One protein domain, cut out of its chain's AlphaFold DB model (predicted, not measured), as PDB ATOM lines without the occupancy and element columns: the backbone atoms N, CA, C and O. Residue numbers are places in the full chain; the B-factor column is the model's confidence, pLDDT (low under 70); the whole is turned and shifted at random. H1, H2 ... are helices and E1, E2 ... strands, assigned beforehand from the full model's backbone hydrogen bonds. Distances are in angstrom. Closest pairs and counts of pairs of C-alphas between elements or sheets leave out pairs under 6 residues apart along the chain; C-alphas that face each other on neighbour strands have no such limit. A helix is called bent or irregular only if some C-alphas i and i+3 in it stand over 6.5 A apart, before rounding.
ATOM      1  N   GLN A   4     159.051 217.947 167.051       85.56
ATOM      2  CA  GLN A   4     158.333 217.835 168.323       85.56
ATOM      3  C   GLN A   4     157.432 216.589 168.381       85.56
ATOM      4  O   GLN A   4     157.398 215.893 169.395       85.56
ATOM      5  N   GLU A   5     156.702 216.286 167.303       85.88
ATOM      6  CA  GLU A   5     155.893 215.060 167.221       85.88
ATOM      7  C   GLU A   5     156.769 213.807 167.333       85.88
ATOM      8  O   GLU A   5     156.401 212.851 168.017       85.88
ATOM      9  N   ALA A   6     157.947 213.830 166.708       82.31
ATOM     10  CA  ALA A   6     158.894 212.727 166.739       82.31
ATOM     11  C   ALA A   6     159.527 212.533 168.129       82.31
ATOM     12  O   ALA A   6     159.684 211.397 168.576       82.31
ATOM     13  N   GLU A   7     159.821 213.613 168.858       85.75
ATOM     14  CA  GLU A   7     160.291 213.554 170.249       85.75
ATOM     15  C   GLU A   7     159.232 212.979 171.196       85.75
ATOM     16  O   GLU A   7     159.537 212.103 172.012       85.75
ATOM     17  N   VAL A   8     157.978 213.429 171.072       88.06
ATOM     18  CA  VAL A   8     156.851 212.903 171.860       88.06
ATOM     19  C   VAL A   8     156.639 211.420 171.558       88.06
ATOM     20  O   VAL A   8     156.485 210.611 172.480       88.06
ATOM     21  N   PHE A   9     156.693 211.039 170.281       86.81
ATOM     22  CA  PHE A   9     156.595 209.645 169.862       86.81
ATOM     23  C   PHE A   9     157.750 208.799 170.417       86.81
ATOM     24  O   PHE A   9     157.518 207.732 170.988       86.81
ATOM     25  N   ALA A  10     158.987 209.296 170.348       86.88
ATOM     26  CA  ALA A  10     160.151 208.619 170.908       86.88
ATOM     27  C   ALA A  10     160.051 208.455 172.435       86.88
ATOM     28  O   ALA A  10     160.374 207.386 172.956       86.88
ATOM     29  N   ALA A  11     159.578 209.472 173.162       89.12
ATOM     30  CA  ALA A  11     159.358 209.391 174.607       89.12
ATOM     31  C   ALA A  11     158.302 208.332 174.964       89.12
ATOM     32  O   ALA A  11     158.518 207.525 175.873       89.12
ATOM     33  N   ARG A  12     157.204 208.275 174.200       90.88
ATOM     34  CA  ARG A  12     156.188 207.221 174.316       90.88
ATOM     35  C   ARG A  12     156.790 205.835 174.072       90.88
ATOM     36  O   ARG A  12     156.590 204.942 174.892       90.88
ATOM     37  N   LEU A  13     157.552 205.646 172.993       90.81
ATOM     38  CA  LEU A  13     158.174 204.353 172.690       90.81
ATOM     39  C   LEU A  13     159.156 203.922 173.786       90.81
ATOM     40  O   LEU A  13     159.111 202.771 174.213       90.81
ATOM     41  N   ARG A  14     159.974 204.837 174.321       90.31
ATOM     42  CA  ARG A  14     160.843 204.535 175.476       90.31
ATOM     43  C   ARG A  14     160.040 204.015 176.664       90.31
ATOM     44  O   ARG A  14     160.444 203.038 177.286       90.31
ATOM     45  N   ARG A  15     158.901 204.649 176.955       92.12
ATOM     46  CA  ARG A  15     158.022 204.280 178.071       92.12
ATOM     47  C   ARG A  15     157.348 202.921 177.874       92.12
ATOM     48  O   ARG A  15     157.242 202.160 178.830       92.12
ATOM     49  N   ILE A  16     156.892 202.616 176.662       92.69
ATOM     50  CA  ILE A  16     156.186 201.365 176.343       92.69
ATOM     51  C   ILE A  16     157.134 200.163 176.347       92.69
ATOM     52  O   ILE A  16     156.799 199.106 176.893       92.69
ATOM     53  N   TRP A  17     158.294 200.341 175.714       90.94
ATOM     54  CA  TRP A  17     159.252 199.276 175.424       90.94
ATOM     55  C   TRP A  17     160.344 199.129 176.490       90.94
ATOM     56  O   TRP A  17     161.201 198.267 176.341       90.94
ATOM     57  N   ASP A  18     160.295 199.945 177.551       88.25
ATOM     58  CA  ASP A  18     161.241 199.946 178.679       88.25
ATOM     59  C   ASP A  18     162.708 199.937 178.218       88.25
ATOM     60  O   ASP A  18     163.526 199.079 178.549       88.25
ATOM     61  N   VAL A  19     163.011 200.884 177.334       85.12
ATOM     62  CA  VAL A  19     164.270 200.931 176.594       85.12
ATOM     63  C   VAL A  19     165.433 201.325 177.512       85.12
ATOM     64  O   VAL A  19     165.376 202.348 178.192       85.12
ATOM     65  N   ILE A  20     166.526 200.557 177.462       73.44
ATOM     66  CA  ILE A  20     167.708 200.742 178.327       73.44
ATOM     67  C   ILE A  20     168.745 201.690 177.694       73.44
ATOM     68  O   ILE A  20     169.533 202.332 178.387       73.44
ATOM     69  N   ALA A  21     168.777 201.758 176.362       74.06
ATOM     70  CA  ALA A  21     169.793 202.480 175.603       74.06
ATOM     71  C   ALA A  21     169.318 203.868 175.132       74.06
ATOM     72  O   ALA A  21     168.115 204.142 175.072       74.06
ATOM     73  N   PRO A  22     170.251 204.758 174.736       72.81
ATOM     74  CA  PRO A  22     169.895 205.967 174.013       72.81
ATOM     75  C   PRO A  22     169.062 205.615 172.780       72.81
ATOM     76  O   PRO A  22     169.333 204.648 172.067       72.81
ATOM     77  N   VAL A  23     168.032 206.411 172.534       78.00
ATOM     78  CA  VAL A  23     167.251 206.310 171.303       78.00
ATOM     79  C   VAL A  23     167.910 207.173 170.254       78.00
ATOM     80  O   VAL A  23     168.136 208.361 170.492       78.00
ATOM     81  N   ILE A  24     168.144 206.577 169.096       81.94
ATOM     82  CA  ILE A  24     168.539 207.286 167.891       81.94
ATOM     83  C   ILE A  24     167.256 207.561 167.111       81.94
ATOM     84  O   ILE A  24     166.542 206.631 166.733       81.94
ATOM     85  N   LEU A  25     166.947 208.843 166.934       85.50
ATOM     86  CA  LEU A  25     165.855 209.311 166.094       85.50
ATOM     87  C   LEU A  25     166.462 209.955 164.849       85.50
ATOM     88  O   LEU A  25     167.151 210.967 164.947       85.50
ATOM     89  N   GLU A  26     166.209 209.361 163.689       87.50
ATOM     90  CA  GLU A  26     166.647 209.873 162.392       87.50
ATOM     91  C   GLU A  26     165.423 210.290 161.583       87.50
ATOM     92  O   GLU A  26     164.509 209.495 161.383       87.50
ATOM     93  N   ILE A  27     165.397 211.532 161.101       86.19
ATOM     94  CA  ILE A  27     164.318 212.040 160.248       86.19
ATOM     95  C   ILE A  27     164.917 212.368 158.882       86.19
ATOM     96  O   ILE A  27     165.778 213.239 158.765       86.19
ATOM     97  N   THR A  28     164.475 211.657 157.845       87.50
ATOM     98  CA  THR A  28     164.918 211.850 156.458       87.50
ATOM     99  C   THR A  28     163.706 211.967 155.540       87.50
ATOM    100  O   THR A  28     163.082 210.973 155.166       87.50
ATOM    101  N   GLY A  29     163.370 213.200 155.152       87.62
ATOM    102  CA  GLY A  29     162.209 213.473 154.305       87.62
ATOM    103  C   GLY A  29     160.910 212.985 154.966       87.62
ATOM    104  O   GLY A  29     160.619 213.424 156.077       87.62
ATOM    105  N   PRO A  30     160.133 212.089 154.324       88.06
ATOM    106  CA  PRO A  30     158.893 211.561 154.894       88.06
ATOM    107  C   PRO A  30     159.118 210.418 155.894       88.06
ATOM    108  O   PRO A  30     158.147 209.843 156.373       88.06
ATOM    109  N   VAL A  31     160.365 210.031 156.174       88.38
ATOM    110  CA  VAL A  31     160.670 208.858 157.001       88.38
ATOM    111  C   VAL A  31     161.250 209.294 158.341       88.38
ATOM    112  O   VAL A  31     162.238 210.025 158.377       88.38
ATOM    113  N   ALA A  32     160.668 208.805 159.434       89.50
ATOM    114  CA  ALA A  32     161.236 208.881 160.774       89.50
ATOM    115  C   ALA A  32     161.609 207.471 161.249       89.50
ATOM    116  O   ALA A  32     160.786 206.557 161.214       89.50
ATOM    117  N   ILE A  33     162.849 207.285 161.689       90.75
ATOM    118  CA  ILE A  33     163.372 206.012 162.180       90.75
ATOM    119  C   ILE A  33     163.731 206.184 163.649       90.75
ATOM    120  O   ILE A  33     164.596 206.979 164.006       90.75
ATOM    121  N   PHE A  34     163.073 205.406 164.494       90.75
ATOM    122  CA  PHE A  34     163.437 205.195 165.884       90.75
ATOM    123  C   PHE A  34     164.247 203.906 165.963       90.75
ATOM    124  O   PHE A  34     163.767 202.850 165.555       90.75
ATOM    125  N   ASN A  35     165.465 203.970 166.491       90.56
ATOM    126  CA  ASN A  35     166.307 202.796 166.680       90.56
ATOM    127  C   ASN A  35     166.898 202.788 168.091       90.56
ATOM    128  O   ASN A  35     167.371 203.813 168.592       90.56
ATOM    129  N   THR A  36     166.846 201.637 168.751       90.62
ATOM    130  CA  THR A  36     167.368 201.477 170.104       90.62
ATOM    131  C   THR A  36     167.647 200.018 170.456       90.62
ATOM    132  O   THR A  36     167.378 199.113 169.671       90.62
ATOM    133  N   SER A  37     168.167 199.784 171.658       89.44
ATOM    134  CA  SER A  37     168.402 198.450 172.207       89.44
ATOM    135  C   SER A  37     167.483 198.190 173.399       89.44
ATOM    136  O   SER A  37     167.474 198.959 174.363       89.44
ATOM    137  N   LEU A  38     166.744 197.079 173.350       87.75
ATOM    138  CA  LEU A  38     165.965 196.573 174.490       87.75
ATOM    139  C   LEU A  38     166.834 195.744 175.437       87.75
ATOM    140  O   LEU A  38     166.544 195.625 176.620       87.75
ATOM    141  N   SER A  39     167.910 195.156 174.916       87.19
ATOM    142  CA  SER A  39     168.928 194.455 175.694       87.19
ATOM    143  C   SER A  39     170.265 194.487 174.948       87.19
ATOM    144  O   SER A  39     170.360 195.043 173.855       87.19
ATOM    145  N   LYS A  40     171.307 193.863 175.508       85.44
ATOM    146  CA  LYS A  40     172.600 193.701 174.817       85.44
ATOM    147  C   LYS A  40     172.474 192.959 173.474       85.44
ATOM    148  O   LYS A  40     173.200 193.269 172.533       85.44
ATOM    149  N   ASP A  41     171.511 192.044 173.376       86.62
ATOM    150  CA  ASP A  41     171.376 191.126 172.244       86.62
ATOM    151  C   ASP A  41     170.167 191.469 171.361       86.62
ATOM    152  O   ASP A  41     169.952 190.805 170.355       86.62
ATOM    153  N   VAL A  42     169.363 192.482 171.715       87.81
ATOM    154  CA  VAL A  42     168.120 192.807 170.998       87.81
ATOM    155  C   VAL A  42     168.028 194.293 170.690       87.81
ATOM    156  O   VAL A  42     167.982 195.132 171.596       87.81
ATOM    157  N   GLN A  43     167.931 194.596 169.399       90.38
ATOM    158  CA  GLN A  43     167.622 195.914 168.864       90.38
ATOM    159  C   GLN A  43     166.140 196.020 168.521       90.38
ATOM    160  O   GLN A  43     165.510 195.056 168.091       90.38
ATOM    161  N   PHE A  44     165.599 197.217 168.685       91.62
ATOM    162  CA  PHE A  44     164.239 197.569 168.333       91.62
ATOM    163  C   PHE A  44     164.250 198.766 167.394       91.62
ATOM    164  O   PHE A  44     164.862 199.798 167.682       91.62
ATOM    165  N   ARG A  45     163.553 198.612 166.271       92.19
ATOM    166  CA  ARG A  45     163.415 199.622 165.235       92.19
ATOM    167  C   ARG A  45     161.942 199.910 164.982       92.19
ATOM    168  O   ARG A  45     161.155 198.985 164.801       92.19
ATOM    169  N   VAL A  46     161.599 201.190 164.905       92.19
ATOM    170  CA  VAL A  46     160.324 201.658 164.362       92.19
ATOM    171  C   VAL A  46     160.605 202.580 163.191       92.19
ATOM    172  O   VAL A  46     161.323 203.562 163.344       92.19
ATOM    173  N   THR A  47     160.040 202.276 162.031       91.31
ATOM    174  CA  THR A  47     160.091 203.141 160.852       91.31
ATOM    175  C   THR A  47     158.695 203.682 160.605       91.31
ATOM    176  O   THR A  47     157.781 202.917 160.320       91.31
ATOM    177  N   VAL A  48     158.528 204.994 160.708       88.75
ATOM    178  CA  VAL A  48     157.288 205.693 160.374       88.75
ATOM    179  C   VAL A  48     157.484 206.370 159.027       88.75
ATOM    180  O   VAL A  48     158.392 207.186 158.870       88.75
ATOM    181  N   VAL A  49     156.634 206.042 158.061       87.38
ATOM    182  CA  VAL A  49     156.575 206.718 156.765       87.38
ATOM    183  C   VAL A  49     155.324 207.585 156.752       87.38
ATOM    184  O   VAL A  49     154.206 207.074 156.850       87.38
ATOM    185  N   ASP A  50     155.516 208.899 156.661       80.31
ATOM    186  CA  ASP A  50     154.450 209.896 156.738       80.31
ATOM    187  C   ASP A  50     153.344 209.611 155.710       80.31
ATOM    188  O   ASP A  50     153.602 209.518 154.508       80.31
ATOM    189  N   GLY A  51     152.116 209.429 156.200       73.69
ATOM    190  CA  GLY A  51     150.938 209.132 155.382       73.69
ATOM    191  C   GLY A  51     150.892 207.741 154.736       73.69
ATOM    192  O   GLY A  51     150.024 207.527 153.892       73.69
ATOM    193  N   ALA A  52     151.791 206.815 155.090       76.31
ATOM    194  CA  ALA A  52     151.845 205.488 154.475       76.31
ATOM    195  C   ALA A  52     151.744 204.344 155.487       76.31
ATOM    196  O   ALA A  52     150.731 203.653 155.514       76.31
ATOM    197  N   SER A  53     152.780 204.109 156.291       81.75
ATOM    198  CA  SER A  53     152.834 202.932 157.160       81.75
ATOM    199  C   SER A  53     153.792 203.123 158.328       81.75
ATOM    200  O   SER A  53     154.757 203.888 158.259       81.75
ATOM    201  N   THR A  54     153.527 202.398 159.415       86.75
ATOM    202  CA  THR A  54     154.484 202.220 160.508       86.75
ATOM    203  C   THR A  54     154.956 200.775 160.532       86.75
ATOM    204  O   THR A  54     154.150 199.847 160.495       86.75
ATOM    205  N   TYR A  55     156.268 200.586 160.603       90.00
ATOM    206  CA  TYR A  55     156.921 199.289 160.688       90.00
ATOM    207  C   TYR A  55     157.627 199.147 162.027       90.00
ATOM    208  O   TYR A  55     158.451 199.986 162.374       90.00
ATOM    209  N   TYR A  56     157.338 198.073 162.747       92.25
ATOM    210  CA  TYR A  56     157.981 197.706 164.002       92.25
ATOM    211  C   TYR A  56     158.804 196.447 163.783       92.25
ATOM    212  O   TYR A  56     158.289 195.465 163.247       92.25
ATOM    213  N   ALA A  57     160.049 196.447 164.244       91.38
ATOM    214  CA  ALA A  57     160.925 195.296 164.121       91.38
ATOM    215  C   ALA A  57     161.827 195.106 165.340       91.38
ATOM    216  O   ALA A  57     162.404 196.057 165.865       91.38
ATOM    217  N   LEU A  58     161.974 193.850 165.758       89.81
ATOM    218  CA  LEU A  58     163.017 193.405 166.673       89.81
ATOM    219  C   LEU A  58     164.080 192.646 165.898       89.81
ATOM    220  O   LEU A  58     163.758 191.758 165.114       89.81
ATOM    221  N   HIS A  59     165.340 192.954 166.164       86.31
ATOM    222  CA  HIS A  59     166.494 192.315 165.544       86.31
ATOM    223  C   HIS A  59     167.419 191.781 166.629       86.31
ATOM    224  O   HIS A  59     167.542 192.388 167.693       86.31
ATOM    225  N   GLU A  60     168.096 190.671 166.359       85.12
ATOM    226  CA  GLU A  60     169.219 190.261 167.196       85.12
ATOM    227  C   GLU A  60     170.446 191.113 166.845       85.12
ATOM    228  O   GLU A  60     170.754 191.334 165.671       85.12
ATOM    229  N   THR A  61     171.144 191.630 167.856       81.06
ATOM    230  CA  THR A  61     172.342 192.451 167.641       81.06
ATOM    231  C   THR A  61     173.402 191.643 166.890       81.06
ATOM    232  O   THR A  61     173.847 190.603 167.365       81.06
ATOM    233  N   GLY A  62     173.856 192.147 165.739       73.12
ATOM    234  CA  GLY A  62     174.883 191.487 164.925       73.12
ATOM    235  C   GLY A  62     174.366 190.345 164.043       73.12
ATOM    236  O   GLY A  62     175.175 189.696 163.385       73.12
ATOM    237  N   ALA A  63     173.052 190.112 164.012       69.69
ATOM    238  CA  ALA A  63     172.421 189.206 163.064       69.69
ATOM    239  C   ALA A  63     171.932 189.955 161.813       69.69
ATOM    240  O   ALA A  63     171.487 191.100 161.893       69.69
ATOM    241  N   ASP A  64     171.940 189.272 160.668       65.06
ATOM    242  CA  ASP A  64     171.431 189.801 159.392       65.06
ATOM    243  C   ASP A  64     169.899 189.663 159.242       65.06
ATOM    244  O   ASP A  64     169.355 189.888 158.159       65.06
ATOM    245  N   PHE A  65     169.176 189.263 160.296       68.62
ATOM    246  CA  PHE A  65     167.743 188.963 160.221       68.62
ATOM    247  C   PHE A  65     166.905 189.637 161.314       68.62
ATOM    248  O   PHE A  65     167.388 190.042 162.373       68.62
ATOM    249  N   THR A  66     165.607 189.753 161.033       72.56
ATOM    250  CA  THR A  66     164.607 190.318 161.941       72.56
ATOM    251  C   THR A  66     163.953 189.187 162.730       72.56
ATOM    252  O   THR A  66     163.382 188.260 162.162       72.56
ATOM    253  N   LEU A  67     164.009 189.261 164.057       74.12
ATOM    254  CA  LEU A  67     163.341 188.308 164.941       74.12
ATOM    255  C   LEU A  67     161.827 188.392 164.777       74.12
ATOM    256  O   LEU A  67     161.178 187.377 164.563       74.12
ATOM    257  N   LEU A  68     161.275 189.598 164.881       82.94
ATOM    258  CA  LEU A  68     159.839 189.859 164.877       82.94
ATOM    259  C   LEU A  68     159.567 191.143 164.112       82.94
ATOM    260  O   LEU A  68     160.287 192.120 164.297       82.94
ATOM    261  N   ALA A  69     158.536 191.143 163.282       87.12
ATOM    262  CA  ALA A  69     158.137 192.281 162.474       87.12
ATOM    263  C   ALA A  69     156.620 192.480 162.519       87.12
ATOM    264  O   ALA A  69     155.860 191.532 162.717       87.12
ATOM    265  N   CYS A  70     156.187 193.721 162.334       85.56
ATOM    266  CA  CYS A  70     154.794 194.095 162.133       85.56
ATOM    267  C   CYS A  70     154.755 195.374 161.289       85.56
ATOM    268  O   CYS A  70     155.317 196.388 161.705       85.56
ATOM    269  N   ASP A  71     154.114 195.343 160.125       82.44
ATOM    270  CA  ASP A  71     153.858 196.515 159.286       82.44
ATOM    271  C   ASP A  71     152.369 196.841 159.198       82.44
ATOM    272  O   ASP A  71     151.531 195.965 159.028       82.44
ATOM    273  N   ASP A  72     152.068 198.136 159.226       74.19
ATOM    274  CA  ASP A  72     150.752 198.708 158.912       74.19
ATOM    275  C   ASP A  72     150.527 198.821 157.385       74.19
ATOM    276  O   ASP A  72     149.888 199.742 156.892       74.19
ATOM    277  N   SER A  73     151.192 197.976 156.585       66.38
ATOM    278  CA  SER A  73     151.127 198.069 155.117       66.38
ATOM    279  C   SER A  73     149.986 197.240 154.520       66.38
ATOM    280  O   SER A  73     149.574 197.481 153.382       66.38
ATOM    281  N   ASP A  74     149.461 196.284 155.293       57.06
ATOM    282  CA  ASP A  74     148.428 195.357 154.850       57.06
ATOM    283  C   ASP A  74     147.025 195.921 155.126       57.06
ATOM    284  O   ASP A  74     146.751 196.467 156.191       57.06
ATOM    285  N   VAL A  75     146.104 195.777 154.168       54.84
ATOM    286  CA  VAL A  75     144.768 196.430 154.144       54.84
ATOM    287  C   VAL A  75     143.782 195.810 155.156       54.84
ATOM    288  O   VAL A  75     142.563 195.910 155.022       54.84
ATOM    289  N   THR A  76     144.286 195.098 156.159       58.03
ATOM    290  CA  THR A  76     143.479 194.423 157.172       58.03
ATOM    291  C   THR A  76     143.399 195.266 158.436       58.03
ATOM    292  O   THR A  76     144.418 195.741 158.919       58.03
ATOM    293  N   ASP A  77     142.214 195.358 159.041       61.53
ATOM    294  CA  ASP A  77     142.000 196.096 160.297       61.53
ATOM    295  C   ASP A  77     142.805 195.551 161.500       61.53
ATOM    296  O   ASP A  77     142.803 196.165 162.569       61.53
ATOM    297  N   ILE A  78     143.448 194.382 161.362       69.06
ATOM    298  CA  ILE A  78     144.171 193.687 162.430       69.06
ATOM    299  C   ILE A  78     145.540 193.218 161.932       69.06
ATOM    300  O   ILE A  78     145.628 192.303 161.112       69.06
ATOM    301  N   PHE A  79     146.608 193.765 162.510       74.75
ATOM    302  CA  PHE A  79     147.982 193.381 162.203       74.75
ATOM    303  C   PHE A  79     148.416 192.136 162.965       74.75
ATOM    304  O   PHE A  79     148.109 191.946 164.149       74.75
ATOM    305  N   LYS A  80     149.171 191.280 162.275       77.81
ATOM    306  CA  LYS A  80     149.709 190.037 162.826       77.81
ATOM    307  C   LYS A  80     151.229 190.110 162.843       77.81
ATOM    308  O   LYS A  80     151.830 190.108 161.774       77.81
ATOM    309  N   PRO A  81     151.858 190.137 164.029       79.56
ATOM    310  CA  PRO A  81     153.299 189.996 164.140       79.56
ATOM    311  C   PRO A  81     153.772 188.721 163.449       79.56
ATOM    312  O   PRO A  81     153.202 187.649 163.667       79.56
ATOM    313  N   TYR A  82     154.816 188.828 162.639       78.00
ATOM    314  CA  TYR A  82     155.390 187.698 161.920       78.00
ATOM    315  C   TYR A  82     156.904 187.644 162.088       78.00
ATOM    316  O   TYR A  82     157.565 188.625 162.428       78.00
ATOM    317  N   PHE A  83     157.461 186.463 161.847       77.38
ATOM    318  CA  PHE A  83     158.902 186.263 161.787       77.38
ATOM    319  C   PHE A  83     159.375 186.608 160.378       77.38
ATOM    320  O   PHE A  83     158.852 186.063 159.404       77.38
ATOM    321  N   TRP A  84     160.357 187.497 160.253       69.44
ATOM    322  CA  TRP A  84     160.946 187.813 158.956       69.44
ATOM    323  C   TRP A  84     162.354 187.235 158.879       69.44
ATOM    324  O   TRP A  84     163.317 187.823 159.363       69.44
ATOM    325  N   HIS A  85     162.471 186.064 158.257       65.56
ATOM    326  CA  HIS A  85     163.761 185.451 157.975       65.56
ATOM    327  C   HIS A  85     163.925 185.286 156.460       65.56
ATOM    328  O   HIS A  85     163.180 184.505 155.860       65.56
ATOM    329  N   PRO A  86     164.874 185.987 155.812       55.69
ATOM    330  CA  PRO A  86     165.013 185.919 154.361       55.69
ATOM    331  C   PRO A  86     165.464 184.538 153.857       55.69
ATOM    332  O   PRO A  86     165.215 184.232 152.698       55.69
ATOM    333  N   ASN A  87     166.073 183.679 154.692       56.22
ATOM    334  CA  ASN A  87     166.585 182.367 154.263       56.22
ATOM    335  C   ASN A  87     166.577 181.306 155.382       56.22
ATOM    336  O   ASN A  87     167.585 181.169 156.053       56.22
ATOM    337  N   PHE A  88     165.496 180.531 155.546       53.09
ATOM    338  CA  PHE A  88     165.338 179.321 156.395       53.09
ATOM    339  C   PHE A  88     164.407 179.430 157.613       53.09
ATOM    340  O   PHE A  88     164.536 180.283 158.484       53.09
ATOM    341  N   VAL A  89     163.499 178.451 157.656       49.03
ATOM    342  CA  VAL A  89     162.715 178.004 158.804       49.03
ATOM    343  C   VAL A  89     163.665 177.215 159.702       49.03
ATOM    344  O   VAL A  89     163.840 176.016 159.495       49.03
ATOM    345  N   ASP A  90     164.330 177.871 160.651       54.34
ATOM    346  CA  ASP A  90     164.951 177.138 161.757       54.34
ATOM    347  C   ASP A  90     163.943 177.049 162.917       54.34
ATOM    348  O   ASP A  90     163.621 178.076 163.529       54.34
ATOM    349  N   PRO A  91     163.412 175.849 163.223       49.28
ATOM    350  CA  PRO A  91     162.531 175.622 164.364       49.28
ATOM    351  C   PRO A  91     163.207 175.826 165.737       49.28
ATOM    352  O   PRO A  91     162.530 175.691 166.756       49.28
ATOM    353  N   GLN A  92     164.504 176.164 165.805       53.00
ATOM    354  CA  GLN A  92     165.231 176.418 167.058       53.00
ATOM    355  C   GLN A  92     165.269 177.877 167.529       53.00
ATOM    356  O   GLN A  92     165.937 178.175 168.524       53.00
ATOM    357  N   HIS A  93     164.524 178.797 166.915       63.16
ATOM    358  CA  HIS A  93     164.469 180.182 167.394       63.16
ATOM    359  C   HIS A  93     163.602 180.344 168.660       63.16
ATOM    360  O   HIS A  93     162.639 181.103 168.694       63.16
ATOM    361  N   SER A  94     163.971 179.658 169.743       67.88
ATOM    362  CA  SER A  94     163.407 179.791 171.098       67.88
ATOM    363  C   SER A  94     163.225 181.250 171.530       67.88
ATOM    364  O   SER A  94     162.204 181.600 172.116       67.88
ATOM    365  N   ARG A  95     164.162 182.122 171.142       71.38
ATOM    366  CA  ARG A  95     164.094 183.565 171.397       71.38
ATOM    367  C   ARG A  95     162.904 184.248 170.725       71.38
ATOM    368  O   ARG A  95     162.316 185.148 171.306       71.38
ATOM    369  N   GLN A  96     162.506 183.835 169.526       73.50
ATOM    370  CA  GLN A  96     161.341 184.421 168.859       73.50
ATOM    371  C   GLN A  96     160.058 184.187 169.669       73.50
ATOM    372  O   GLN A  96     159.261 185.106 169.848       73.50
ATOM    373  N   LEU A  97     159.889 182.973 170.206       79.06
ATOM    374  CA  LEU A  97     158.764 182.633 171.082       79.06
ATOM    375  C   LEU A  97     158.852 183.354 172.432       79.06
ATOM    376  O   LEU A  97     157.827 183.781 172.956       79.06
ATOM    377  N   GLU A  98     160.061 183.525 172.963       85.38
ATOM    378  CA  GLU A  98     160.318 184.267 174.202       85.38
ATOM    379  C   GLU A  98     159.939 185.752 174.079       85.38
ATOM    380  O   GLU A  98     159.299 186.305 174.972       85.38
ATOM    381  N   TRP A  99     160.282 186.393 172.958       86.88
ATOM    382  CA  TRP A  99     160.041 187.823 172.743       86.88
ATOM    383  C   TRP A  99     158.635 188.147 172.228       86.88
ATOM    384  O   TRP A  99     158.194 189.290 172.362       86.88
ATOM    385  N   MET A 100     157.906 187.170 171.678       88.50
ATOM    386  CA  MET A 100     156.578 187.387 171.094       88.50
ATOM    387  C   MET A 100     155.570 188.030 172.070       88.50
ATOM    388  O   MET A 100     154.919 188.999 171.669       88.50
ATOM    389  N   PRO A 101     155.420 187.582 173.336       91.88
ATOM    390  CA  PRO A 101     154.503 188.227 174.279       91.88
ATOM    391  C   PRO A 101     154.841 189.705 174.522       91.88
ATOM    392  O   PRO A 101     153.961 190.564 174.440       91.88
ATOM    393  N   SER A 102     156.122 190.015 174.749       91.81
ATOM    394  CA  SER A 102     156.602 191.387 174.955       91.81
ATOM    395  C   SER A 102     156.402 192.252 173.712       91.81
ATOM    396  O   SER A 102     155.977 193.403 173.824       91.81
ATOM    397  N   PHE A 103     156.643 191.691 172.523       92.38
ATOM    398  CA  PHE A 103     156.436 192.381 171.254       92.38
ATOM    399  C   PHE A 103     154.959 192.696 171.008       92.38
ATOM    400  O   PHE A 103     154.628 193.844 170.720       92.38
ATOM    401  N   ARG A 104     154.048 191.733 171.214       93.69
ATOM    402  CA  ARG A 104     152.593 191.960 171.110       93.69
ATOM    403  C   ARG A 104     152.121 193.047 172.074       93.69
ATOM    404  O   ARG A 104     151.447 193.981 171.648       93.69
ATOM    405  N   ARG A 105     152.538 192.983 173.343       94.75
ATOM    406  CA  ARG A 105     152.245 194.036 174.328       94.75
ATOM    407  C   ARG A 105     152.728 195.405 173.842       94.75
ATOM    408  O   ARG A 105     151.969 196.371 173.889       94.75
ATOM    409  N   GLY A 106     153.977 195.489 173.385       93.69
ATOM    410  CA  GLY A 106     154.569 196.734 172.900       93.69
ATOM    411  C   GLY A 106     153.826 197.309 171.693       93.69
ATOM    412  O   GLY A 106     153.550 198.507 171.666       93.69
ATOM    413  N   LEU A 107     153.425 196.467 170.737       92.38
ATOM    414  CA  LEU A 107     152.615 196.869 169.583       92.38
ATOM    415  C   LEU A 107     151.248 197.417 170.001       92.38
ATOM    416  O   LEU A 107     150.898 198.529 169.603       92.38
ATOM    417  N   PHE A 108     150.518 196.687 170.853       92.62
ATOM    418  CA  PHE A 108     149.220 197.131 171.364       92.62
ATOM    419  C   PHE A 108     149.327 198.503 172.039       92.62
ATOM    420  O   PHE A 108     148.608 199.429 171.676       92.62
ATOM    421  N   LEU A 109     150.277 198.671 172.964       93.06
ATOM    422  CA  LEU A 109     150.492 199.940 173.669       93.06
ATOM    423  C   LEU A 109     151.008 201.053 172.743       93.06
ATOM    424  O   LEU A 109     150.809 202.239 173.022       93.06
ATOM    425  N   SER A 110     151.630 200.698 171.616       90.38
ATOM    426  CA  SER A 110     152.023 201.641 170.557       90.38
ATOM    427  C   SER A 110     150.847 202.034 169.649       90.38
ATOM    428  O   SER A 110     151.018 202.859 168.757       90.38
ATOM    429  N   GLY A 111     149.640 201.518 169.910       88.56
ATOM    430  CA  GLY A 111     148.419 201.832 169.166       88.56
ATOM    431  C   GLY A 111     148.213 200.978 167.917       88.56
ATOM    432  O   GLY A 111     147.294 201.254 167.148       88.56
ATOM    433  N   VAL A 112     149.037 199.948 167.713       88.38
ATOM    434  CA  VAL A 112     148.889 199.023 166.588       88.38
ATOM    435  C   VAL A 112     147.683 198.118 166.859       88.38
ATOM    436  O   VAL A 112     147.653 197.454 167.903       88.38
ATOM    437  N   PRO A 113     146.680 198.066 165.963       87.31
ATOM    438  CA  PRO A 113     145.527 197.201 166.149       87.31
ATOM    439  C   PRO A 113     145.939 195.747 165.904       87.31
ATOM    440  O   PRO A 113     145.918 195.258 164.783       87.31
ATOM    441  N   ILE A 114     146.349 195.056 166.964       89.06
ATOM    442  CA  ILE A 114     146.648 193.622 166.937       89.06
ATOM    443  C   ILE A 114     145.509 192.820 167.564       89.06
ATOM    444  O   ILE A 114     144.752 193.318 168.402       89.06
ATOM    445  N   GLU A 115     145.415 191.544 167.204       89.81
ATOM    446  CA  GLU A 115     144.503 190.619 167.872       89.81
ATOM    447  C   GLU A 115     144.973 190.377 169.312       89.81
ATOM    448  O   GLU A 115     146.119 189.980 169.544       89.81
ATOM    449  N   ALA A 116     144.093 190.622 170.282       90.81
ATOM    450  CA  ALA A 116     144.323 190.358 171.696       90.81
ATOM    451  C   ALA A 116     142.988 190.171 172.420       90.81
ATOM    452  O   ALA A 116     142.000 190.860 172.143       90.81
ATOM    453  N   THR A 117     142.964 189.247 173.369       93.69
ATOM    454  CA  THR A 117     141.814 189.016 174.242       93.69
ATOM    455  C   THR A 117     141.592 190.204 175.181       93.69
ATOM    456  O   THR A 117     142.511 190.963 175.491       93.69
ATOM    457  N   ALA A 118     140.368 190.356 175.698       93.00
ATOM    458  CA  ALA A 118     140.068 191.386 176.698       93.00
ATOM    459  C   ALA A 118     140.944 191.251 177.958       93.00
ATOM    460  O   ALA A 118     141.303 192.252 178.572       93.00
ATOM    461  N   HIS A 119     141.312 190.017 178.316       94.38
ATOM    462  CA  HIS A 119     142.201 189.739 179.436       94.38
ATOM    463  C   HIS A 119     143.634 190.209 179.157       94.38
ATOM    464  O   HIS A 119     144.153 190.990 179.947       94.38
ATOM    465  N   GLU A 120     144.221 189.841 178.010       94.81
ATOM    466  CA  GLU A 120     145.553 190.321 177.599       94.81
ATOM    467  C   GLU A 120     145.613 191.853 177.583       94.81
ATOM    468  O   GLU A 120     146.514 192.441 178.173       94.81
ATOM    469  N   LYS A 121     144.617 192.514 176.973       94.00
ATOM    470  CA  LYS A 121     144.541 193.983 176.957       94.00
ATOM    471  C   LYS A 121     144.523 194.559 178.376       94.00
ATOM    472  O   LYS A 121     145.262 195.498 178.664       94.00
ATOM    473  N   ALA A 122     143.691 194.005 179.261       93.56
ATOM    474  CA  ALA A 122     143.591 194.460 180.646       93.56
ATOM    475  C   ALA A 122     144.908 194.276 181.411       93.56
ATOM    476  O   ALA A 122     145.293 195.174 182.158       93.56
ATOM    477  N   GLU A 123     145.607 193.157 181.212       95.38
ATOM    478  CA  GLU A 123     146.926 192.907 181.802       95.38
ATOM    479  C   GLU A 123     147.991 193.864 181.256       95.38
ATOM    480  O   GLU A 123     148.751 194.447 182.025       95.38
ATOM    481  N   TRP A 124     148.034 194.085 179.942       95.19
ATOM    482  CA  TRP A 124     149.040 194.940 179.307       95.19
ATOM    483  C   TRP A 124     148.930 196.412 179.693       95.19
ATOM    484  O   TRP A 124     149.950 197.101 179.730       95.19
ATOM    485  N   MET A 125     147.716 196.880 179.992       94.44
ATOM    486  CA  MET A 125     147.463 198.239 180.478       94.44
ATOM    487  C   MET A 125     147.849 198.436 181.952       94.44
ATOM    488  O   MET A 125     147.932 199.579 182.404       94.44
ATOM    489  N   GLN A 126     148.104 197.364 182.716       93.31
ATOM    490  CA  GLN A 126     148.549 197.507 184.103       93.31
ATOM    491  C   GLN A 126     149.909 198.213 184.163       93.31
ATOM    492  O   GLN A 126     150.835 197.899 183.416       93.31
ATOM    493  N   GLY A 127     150.033 199.171 185.084       90.06
ATOM    494  CA  GLY A 127     151.258 199.956 185.270       90.06
ATOM    495  C   GLY A 127     151.331 201.250 184.452       90.06
ATOM    496  O   GLY A 127     152.334 201.961 184.562       90.06
ATOM    497  N   PHE A 128     150.280 201.576 183.694       92.69
ATOM    498  CA  PHE A 128     150.104 202.872 183.035       92.69
ATOM    499  C   PHE A 128     148.925 203.634 183.631       92.69
ATOM    500  O   PHE A 128     147.933 203.038 184.065       92.69
ATOM    501  N   SER A 129     149.040 204.958 183.674       92.94
ATOM    502  CA  SER A 129     147.944 205.814 184.111       92.94
ATOM    503  C   SER A 129     146.867 205.909 183.029       92.94
ATOM    504  O   SER A 129     147.114 205.689 181.840       92.94
ATOM    505  N   ARG A 130     145.647 206.265 183.433       90.00
ATOM    506  CA  ARG A 130     144.549 206.474 182.486       90.00
ATOM    507  C   ARG A 130     144.877 207.594 181.498       90.00
ATOM    508  O   ARG A 130     144.582 207.463 180.318       90.00
ATOM    509  N   GLU A 131     145.522 208.651 181.975       90.88
ATOM    510  CA  GLU A 131     145.956 209.789 181.170       90.88
ATOM    511  C   GLU A 131     147.000 209.369 180.126       90.88
ATOM    512  O   GLU A 131     146.895 209.785 178.977       90.88
ATOM    513  N   GLU A 132     147.967 208.507 180.483       91.00
ATOM    514  CA  GLU A 132     148.915 207.929 179.513       91.00
ATOM    515  C   GLU A 132     148.167 207.169 178.407       91.00
ATOM    516  O   GLU A 132     148.395 207.409 177.222       91.00
ATOM    517  N   LEU A 133     147.231 206.293 178.786       90.44
ATOM    518  CA  LEU A 133     146.476 205.465 177.839       90.44
ATOM    519  C   LEU A 133     145.552 206.298 176.932       90.44
ATOM    520  O   LEU A 133     145.435 206.004 175.740       90.44
ATOM    521  N   GLU A 134     144.932 207.354 177.467       88.12
ATOM    522  CA  GLU A 134     144.110 208.301 176.704       88.12
ATOM    523  C   GLU A 134     144.963 209.130 175.730       88.12
ATOM    524  O   GLU A 134     144.605 209.255 174.558       88.12
ATOM    525  N   LEU A 135     146.134 209.619 176.163       87.19
ATOM    526  CA  LEU A 135     147.091 210.331 175.299       87.19
ATOM    527  C   LEU A 135     147.605 209.461 174.148       87.19
ATOM    528  O   LEU A 135     147.955 209.965 173.080       87.19
ATOM    529  N   TRP A 136     147.663 208.150 174.354       87.12
ATOM    530  CA  TRP A 136     148.110 207.179 173.357       87.12
ATOM    531  C   TRP A 136     147.035 206.787 172.346       87.12
ATOM    532  O   TRP A 136     147.362 206.096 171.374       87.12
ATOM    533  N   ASN A 137     145.798 207.254 172.557       83.69
ATOM    534  CA  ASN A 137     144.632 207.006 171.713       83.69
ATOM    535  C   ASN A 137     144.455 205.514 171.382       83.69
ATOM    536  O   ASN A 137     144.240 205.129 170.230       83.69
TER     537      ASN A 137
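AT A GLANCE: This is residues 4 to 137 of the 140 residues of an uncharacterized protein of bacterium (UniProt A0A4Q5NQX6). A twisted antiparallel sheet of six strands forms a wall, with two helices over one of its faces, H1 over E2 and the longer H2 over E4 and E5, and no named helix over the other face. Two short helices, H3 and H4, lie off the sheet, and their centres are the farthest from the mean of the C-alphas. The printed part has 134 residues, with four named helices and six named strands in the order H1 E1 E2 E3 E4 E5 E6 H2 H3 H4, and the class is mixed, helices and strands. The sheet's order is E1 - E2 - E3 - E4 - E5 - E6, the same as along the chain. The whole is compact, with a radius of gyration of the C-alphas of 14.7 A, and rounded, with spans of 43 by 39 by 33 A.

HOW THE PARTS SIT: The sheet is a meander, each strand the antiparallel neighbour of the one before: E1, residues 24 to 28; E2, 31 to 37; E3, 42 to 49; E4, 53 to 60; E5, 66 to 71; and E6, 82 to 84. E1 and E6 are its edge strands, and from edge to edge the strands' lines turn by 101 degrees. Each strand forms a hairpin with the next. Within hydrogen-bond range are N 26 and O 33 at 2.9 A between E1 and E2, N 34 and O 46 at 2.8 A between E2 and E3, and N 45 and O 57 at 2.8 A between E3 and E4. E4 and E5 have N 56 and O 70 at 2.8 A, and E5 and E6 have N 69 and O 82 at 2.8 A. The directions of E5 and E6 stand at 123 degrees. H2, residues 94 to 109, is on the sheet at a height of 9.2 A, over E4 and E5, and runs along the strands, at 27 degrees to E5 on the local plane. Its closest C-alphas to E5 are those of Gln 96 and Leu 67, 5.9 A apart. H2 is irregular, with C-alphas 98 and 101 7.0 A apart, and has a kink of 34 degrees near residue 102. H1, residues 4 to 17, is on the same face at a height of 10.0 A, over E2 and only just over E3, on which 3 of its C-alphas fall. The C-alphas of Ala 10 and Phe 34 in E2 are 6.9 A apart, the closest of that pair. H1 and H2 only just touch, with 3 pairs of C-alphas within 8 A, and only at their ends; the closest C-alphas are those of Trp 17 and Gly 106, 5.9 A apart. They run opposite ways at a steep tilt of 47 degrees. H3, residues 118 to 124, is not on the sheet. It only just touches H2, with 3 pairs of C-alphas within 8 A, through residues 105 to 109 of H2 alone; the closest C-alphas are those of Arg 105 and Trp 124, 6.0 A apart, and the lines are about perpendicular at 83 degrees. H4, residues 130 to 135, touches no helix and is apart from H1 and H3. In H1, H3 and H4 every O i to N i+4 pair is within hydrogen-bond range; in H2 10 of 12 are.

IN THESE COORDINATES: H1 begins at C-alpha 4, at (158.333, 217.835, 168.323), and is 19.9 A long. E2 measures 20.0 A, and E3 and E4 measure 23.0 A each. H2, the longest helix, measures 24.1 A from C-alpha 94, at (163.407, 179.791, 171.098), to C-alpha 109. E6 is 6.3 A long, H3 10.0 A, and H4 8.5 A, ending at C-alpha 135, at (147.091, 210.331, 175.299).

THE WHOLE: The C-alphas of Phe 88 and Glu 131 are the two farthest apart, at 43.8 A. The printed part has no cut, and no link is long. The mean pLDDT of the printed part is 83.0; residues 63 to 65, 73 to 78 and 84 to 94 are under 70.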